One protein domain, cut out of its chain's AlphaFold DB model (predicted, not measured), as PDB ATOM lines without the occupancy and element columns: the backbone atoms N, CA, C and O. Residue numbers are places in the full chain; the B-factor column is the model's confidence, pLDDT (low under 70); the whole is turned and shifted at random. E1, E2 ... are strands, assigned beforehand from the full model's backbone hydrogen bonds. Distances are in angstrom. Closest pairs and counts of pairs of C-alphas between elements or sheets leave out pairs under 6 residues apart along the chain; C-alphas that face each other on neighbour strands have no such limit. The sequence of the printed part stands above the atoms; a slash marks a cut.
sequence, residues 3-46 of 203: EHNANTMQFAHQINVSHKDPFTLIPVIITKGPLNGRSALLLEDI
ATOM      1  N   GLU A   3     411.570 414.163 307.151       51.44
ATOM      2  CA  GLU A   3     412.322 413.156 307.892       51.44
ATOM      3  C   GLU A   3     413.634 413.781 308.364       51.44
ATOM      4  O   GLU A   3     414.436 414.281 307.575       51.44
ATOM      5  N   HIS A   4     413.820 413.806 309.682       45.16
ATOM      6  CA  HIS A   4     415.025 414.327 310.310       45.16
ATOM      7  C   HIS A   4     416.010 413.180 310.535       45.16
ATOM      8  O   HIS A   4     415.806 412.337 311.411       45.16
ATOM      9  N   ASN A   5     417.093 413.155 309.760       54.78
ATOM     10  CA  ASN A   5     418.192 412.230 310.002       54.78
ATOM     11  C   ASN A   5     419.145 412.836 311.044       54.78
ATOM     12  O   ASN A   5     420.019 413.643 310.721       54.78
ATOM     13  N   ALA A   6     418.975 412.421 312.303       57.81
ATOM     14  CA  ALA A   6     419.743 412.924 313.444       57.81
ATOM     15  C   ALA A   6     421.264 412.700 313.327       57.81
ATOM     16  O   ALA A   6     422.028 413.382 314.003       57.81
ATOM     17  N   ASN A   7     421.712 411.801 312.444       57.56
ATOM     18  CA  ASN A   7     423.124 411.442 312.315       57.56
ATOM     19  C   ASN A   7     423.886 412.285 311.281       57.56
ATOM     20  O   ASN A   7     425.111 412.233 311.251       57.56
ATOM     21  N   THR A   8     423.198 413.050 310.424       62.31
ATOM     22  CA  THR A   8     423.848 413.810 309.332       62.31
ATOM     23  C   THR A   8     423.543 415.308 309.337       62.31
ATOM     24  O   THR A   8     424.126 416.032 308.536       62.31
ATOM     25  N   MET A   9     422.647 415.792 310.211       54.75
ATOM     26  CA  MET A   9     422.094 417.162 310.161       54.75
ATOM     27  C   MET A   9     421.583 417.565 308.762       54.75
ATOM     28  O   MET A   9     421.522 418.746 308.418       54.75
ATOM     29  N   GLN A  10     421.216 416.585 307.931       51.81
ATOM     30  CA  GLN A  10     420.678 416.821 306.599       51.81
ATOM     31  C   GLN A  10     419.155 416.781 306.653       51.81
ATOM     32  O   GLN A  10     418.545 415.818 307.122       51.81
ATOM     33  N   PHE A  11     418.540 417.852 306.160       58.03
ATOM     34  CA  PHE A  11     417.096 417.957 306.024       58.03
ATOM     35  C   PHE A  11     416.681 417.340 304.688       58.03
ATOM     36  O   PHE A  11     416.963 417.899 303.628       58.03
ATOM     37  N   ALA A  12     415.997 416.198 304.734       58.38
ATOM     38  CA  ALA A  12     415.375 415.600 303.562       58.38
ATOM     39  C   ALA A  12     413.888 415.975 303.538       58.38
ATOM     40  O   ALA A  12     413.124 415.656 304.454       58.38
ATOM     41  N   HIS A  13     413.465 416.677 302.487       62.62
ATOM     42  CA  HIS A  13     412.056 416.967 302.257       62.62
ATOM     43  C   HIS A  13     411.519 416.004 301.199       62.62
ATOM     44  O   HIS A  13     411.830 416.133 300.015       62.62
ATOM     45  N   GLN A  14     410.700 415.039 301.616       70.00
ATOM     46  CA  GLN A  14     410.058 414.126 300.678       70.00
ATOM     47  C   GLN A  14     408.800 414.772 300.089       70.00
ATOM     48  O   GLN A  14     407.835 415.045 300.815       70.00
ATOM     49  N   ILE A  15     408.813 414.976 298.769       72.56
ATOM     50  CA  ILE A  15     407.675 415.452 297.977       72.56
ATOM     51  C   ILE A  15     407.135 414.276 297.163       72.56
ATOM     52  O   ILE A  15     407.841 413.722 296.325       72.56
ATOM     53  N   ASN A  16     405.872 413.917 297.387       75.56
ATOM     54  CA  ASN A  16     405.175 412.926 296.570       75.56
ATOM     55  C   ASN A  16     404.394 413.659 295.479       75.56
ATOM     56  O   ASN A  16     403.409 414.339 295.766       75.56
ATOM     57  N   VAL A  17     404.842 413.532 294.233       74.94
ATOM     58  CA  VAL A  17     404.209 414.173 293.077       74.94
ATOM     59  C   VAL A  17     403.404 413.123 292.317       74.94
ATOM     60  O   VAL A  17     403.962 412.148 291.824       74.94
ATOM     61  N   SER A  18     402.086 413.316 292.235       76.94
ATOM     62  CA  SER A  18     401.189 412.468 291.445       76.94
ATOM     63  C   SER A  18     400.782 413.211 290.180       76.94
ATOM     64  O   SER A  18     400.146 414.262 290.253       76.94
ATOM     65  N   HIS A  19     401.157 412.671 289.024       73.62
ATOM     66  CA  HIS A  19     400.833 413.234 287.719       73.62
ATOM     67  C   HIS A  19     400.272 412.142 286.803       73.62
ATOM     68  O   HIS A  19     400.630 410.970 286.929       73.62
ATOM     69  N   LYS A  20     399.355 412.511 285.901       71.88
ATOM     70  CA  LYS A  20     398.689 411.548 285.003       71.88
ATOM     71  C   LYS A  20     399.609 411.031 283.897       71.88
ATOM     72  O   LYS A  20     399.365 409.937 283.387       71.88
ATOM     73  N   ASP A  21     400.630 411.809 283.555       65.06
ATOM     74  CA  ASP A  21     401.555 411.562 282.452       65.06
ATOM     75  C   ASP A  21     403.009 411.501 282.951       65.06
ATOM     76  O   ASP A  21     403.301 412.106 283.987       65.06
ATOM     77  N   PRO A  22     403.916 410.788 282.252       71.44
ATOM     78  CA  PRO A  22     405.332 410.729 282.610       71.44
ATOM     79  C   PRO A  22     405.973 412.121 282.608       71.44
ATOM     80  O   PRO A  22     405.794 412.887 281.665       71.44
ATOM     81  N   PHE A  23     406.753 412.422 283.644       81.00
ATOM     82  CA  PHE A  23     407.398 413.721 283.822       81.00
ATOM     83  C   PHE A  23     408.839 413.570 284.312       81.00
ATOM     84  O   PHE A  23     409.188 412.584 284.967       81.00
ATOM     85  N   THR A  24     409.664 414.568 284.012       79.81
ATOM     86  CA  THR A  24     410.973 414.796 284.629       79.81
ATOM     87  C   THR A  24     410.882 415.942 285.625       79.81
ATOM     88  O   THR A  24     410.204 416.937 285.384       79.81
ATOM     89  N   LEU A  25     411.583 415.806 286.751       84.56
ATOM     90  CA  LEU A  25     411.761 416.888 287.719       84.56
ATOM     91  C   LEU A  25     413.139 417.507 287.525       84.56
ATOM     92  O   LEU A  25     414.148 416.813 287.656       84.56
ATOM     93  N   ILE A  26     413.176 418.808 287.250       86.81
ATOM     94  CA  ILE A  26     414.418 419.552 287.049       86.81
ATOM     95  C   ILE A  26     414.545 420.613 288.145       86.81
ATOM     96  O   ILE A  26     413.669 421.473 288.261       86.81
ATOM     97  N   PRO A  27     415.611 420.589 288.964       88.69
ATOM     98  CA  PRO A  27     415.886 421.676 289.889       88.69
ATOM     99  C   PRO A  27     416.327 422.917 289.108       88.69
ATOM    100  O   PRO A  27     417.291 422.875 288.345       88.69
ATOM    101  N   VAL A  28     415.627 424.030 289.305       91.44
ATOM    102  CA  VAL A  28     415.903 425.309 288.637       91.44
ATOM    103  C   VAL A  28     415.997 426.442 289.650       91.44
ATOM    104  O   VAL A  28     415.378 426.396 290.712       91.44
ATOM    105  N   ILE A  29     416.757 427.483 289.310       93.12
ATOM    106  CA  ILE A  29     416.813 428.732 290.074       93.12
ATOM    107  C   ILE A  29     416.054 429.792 289.284       93.12
ATOM    108  O   ILE A  29     416.340 430.033 288.109       93.12
ATOM    109  N   ILE A  30     415.084 430.434 289.924       91.31
ATOM    110  CA  ILE A  30     414.332 431.528 289.314       91.31
ATOM    111  C   ILE A  30     415.263 432.739 289.225       91.31
ATOM    112  O   ILE A  30     415.725 433.232 290.245       91.31
ATOM    113  N   THR A  31     415.550 433.227 288.019       91.75
ATOM    114  CA  THR A  31     416.536 434.305 287.796       91.75
ATOM    115  C   THR A  31     415.925 435.700 287.665       91.75
ATOM    116  O   THR A  31     416.648 436.693 287.600       91.75
ATOM    117  N   LYS A  32     414.592 435.803 287.576       90.00
ATOM    118  CA  LYS A  32     413.875 437.063 287.337       90.00
ATOM    119  C   LYS A  32     412.526 437.094 288.056       90.00
ATOM    120  O   LYS A  32     411.924 436.057 288.318       90.00
ATOM    121  N   GLY A  33     412.028 438.304 288.309       92.19
ATOM    122  CA  GLY A  33     410.710 438.541 288.899       92.19
ATOM    123  C   GLY A  33     410.675 438.433 290.432       92.19
ATOM    124  O   GLY A  33     411.722 438.368 291.074       92.19
ATOM    125  N   PRO A  34     409.470 438.412 291.034       89.69
ATOM    126  CA  PRO A  34     409.285 438.491 292.489       89.69
ATOM    127  C   PRO A  34     409.880 437.319 293.282       89.69
ATOM    128  O   PRO A  34     410.055 437.413 294.492       89.69
ATOM    129  N   LEU A  35     410.170 436.204 292.608       88.06
ATOM    130  CA  LEU A  35     410.725 434.989 293.206       88.06
ATOM    131  C   LEU A  35     412.197 434.765 292.825       88.06
ATOM    132  O   LEU A  35     412.696 433.651 292.966       88.06
ATOM    133  N   ASN A  36     412.885 435.806 292.343       91.31
ATOM    134  CA  ASN A  36     414.298 435.740 291.972       91.31
ATOM    135  C   ASN A  36     415.170 435.175 293.113       91.31
ATOM    136  O   ASN A  36     414.998 435.529 294.279       91.31
ATOM    137  N   GLY A  37     416.100 434.289 292.761       88.50
ATOM    138  CA  GLY A  37     417.026 433.610 293.662       88.50
ATOM    139  C   GLY A  37     416.466 432.362 294.346       88.50
ATOM    140  O   GLY A  37     417.207 431.690 295.058       88.50
ATOM    141  N   ARG A  38     415.184 432.018 294.154       88.56
ATOM    142  CA  ARG A  38     414.589 430.828 294.784       88.56
ATOM    143  C   ARG A  38     414.773 429.574 293.934       88.56
ATOM    144  O   ARG A  38     414.594 429.609 292.716       88.56
ATOM    145  N   SER A  39     415.062 428.463 294.607       88.19
ATOM    146  CA  SER A  39     415.060 427.126 294.015       88.19
ATOM    147  C   SER A  39     413.631 426.627 293.826       88.19
ATOM    148  O   SER A  39     412.801 426.731 294.731       88.19
ATOM    149  N   ALA A  40     413.354 426.054 292.664       86.75
ATOM    150  CA  ALA A  40     412.091 425.413 292.334       86.75
ATOM    151  C   ALA A  40     412.347 424.062 291.656       86.75
ATOM    152  O   ALA A  40     413.424 423.817 291.115       86.75
ATOM    153  N   LEU A  41     411.342 423.189 291.681       87.06
ATOM    154  CA  LEU A  41     411.318 421.975 290.874       87.06
ATOM    155  C   LEU A  41     410.385 422.212 289.693       87.06
ATOM    156  O   LEU A  41     409.184 422.413 289.879       87.06
ATOM    157  N   LEU A  42     410.945 422.209 288.490       84.25
ATOM    158  CA  LEU A  42     410.179 422.250 287.258       84.25
ATOM    159  C   LEU A  42     409.718 420.831 286.926       84.25
ATOM    160  O   LEU A  42     410.544 419.927 286.813       84.25
ATOM    161  N   LEU A  43     408.408 420.644 286.775       84.62
ATOM    162  CA  LEU A  43     407.868 419.464 286.113       84.62
ATOM    163  C   LEU A  43     407.908 419.710 284.607       84.62
ATOM    164  O   LEU A  43     407.202 420.586 284.109       84.62
ATOM    165  N   GLU A  44     408.712 418.931 283.895       79.75
ATOM    166  CA  GLU A  44     408.649 418.856 282.440       79.75
ATOM    167  C   GLU A  44     407.929 417.578 282.027       79.75
ATOM    168  O   GLU A  44     408.256 416.488 282.494       79.75
ATOM    169  N   ASP A  45     406.951 417.702 281.133       71.00
ATOM    170  CA  ASP A  45     406.304 416.537 280.541       71.00
ATOM    171  C   ASP A  45     407.305 415.802 279.644       71.00
ATOM    172  O   ASP A  45     407.836 416.362 278.678       71.00
ATOM    173  N   ILE A  46     407.518 414.510 279.906       64.00
ATOM    174  CA  ILE A  46     408.257 413.659 278.978       64.00
ATOM    175  C   ILE A  46     407.298 413.369 277.834       64.00
ATOM    176  O   ILE A  46     406.391 412.547 277.961       64.00
TER     177      ILE A  46
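What this domain is: This is residues 3 to 46 of the 203 residues of an uncharacterized protein of Teratosphaeria nubilosa (UniProt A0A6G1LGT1). A long two-stranded hairpin, E3 and E4, makes one side of this flat shape, and a much smaller hairpin, E1 and E2, sits away from it at the end of an arm, residues 14 to 22. Residues 5 to 10 of the small hairpin stand free. The printed part has 44 residues with four named strands, E1 to E4 in chain order, and no named helix; both sheets are antiparallel, and the class is all strand, with under half of the residues in named elements. It is only just extended, close to loose, with a radius of gyration of the C-alphas of 14.1 A and spans of 36 by 30 by 13 A.

How they stand to each other: E3, residues 23 to 29, and E4, residues 39 to 45, are antiparallel at 152 degrees and form a hairpin. Across this pair, N 26 and O 42 are within hydrogen-bond range at 2.9 A, and N 42 and O 26 are within hydrogen-bond range at 2.8 A. E1, residues 3 to 5, and E2, residues 10 to 13, form a hairpin at 165 degrees, with N 3 and O 12 at 3.5 A. E2 and E3 are apart.

Where its parts are: E3 is 18.8 A long from C-alpha 23 at (407.398, 413.721, 283.822). E4 is 19.2 A long and ends at C-alpha 45, (406.304, 416.537, 280.541). E1 is 6.3 A long and begins at C-alpha 3, (412.322, 413.156, 307.892); E2 is 9.7 A long.

The domain as a whole: The C-alphas farthest apart, of Asn 7 and Gly 33, are 37.9 A apart. The printed part has no cut and no long link. Mean pLDDT of the printed part is 75.7; residues 3 to 13, 21 and 46 are under 70.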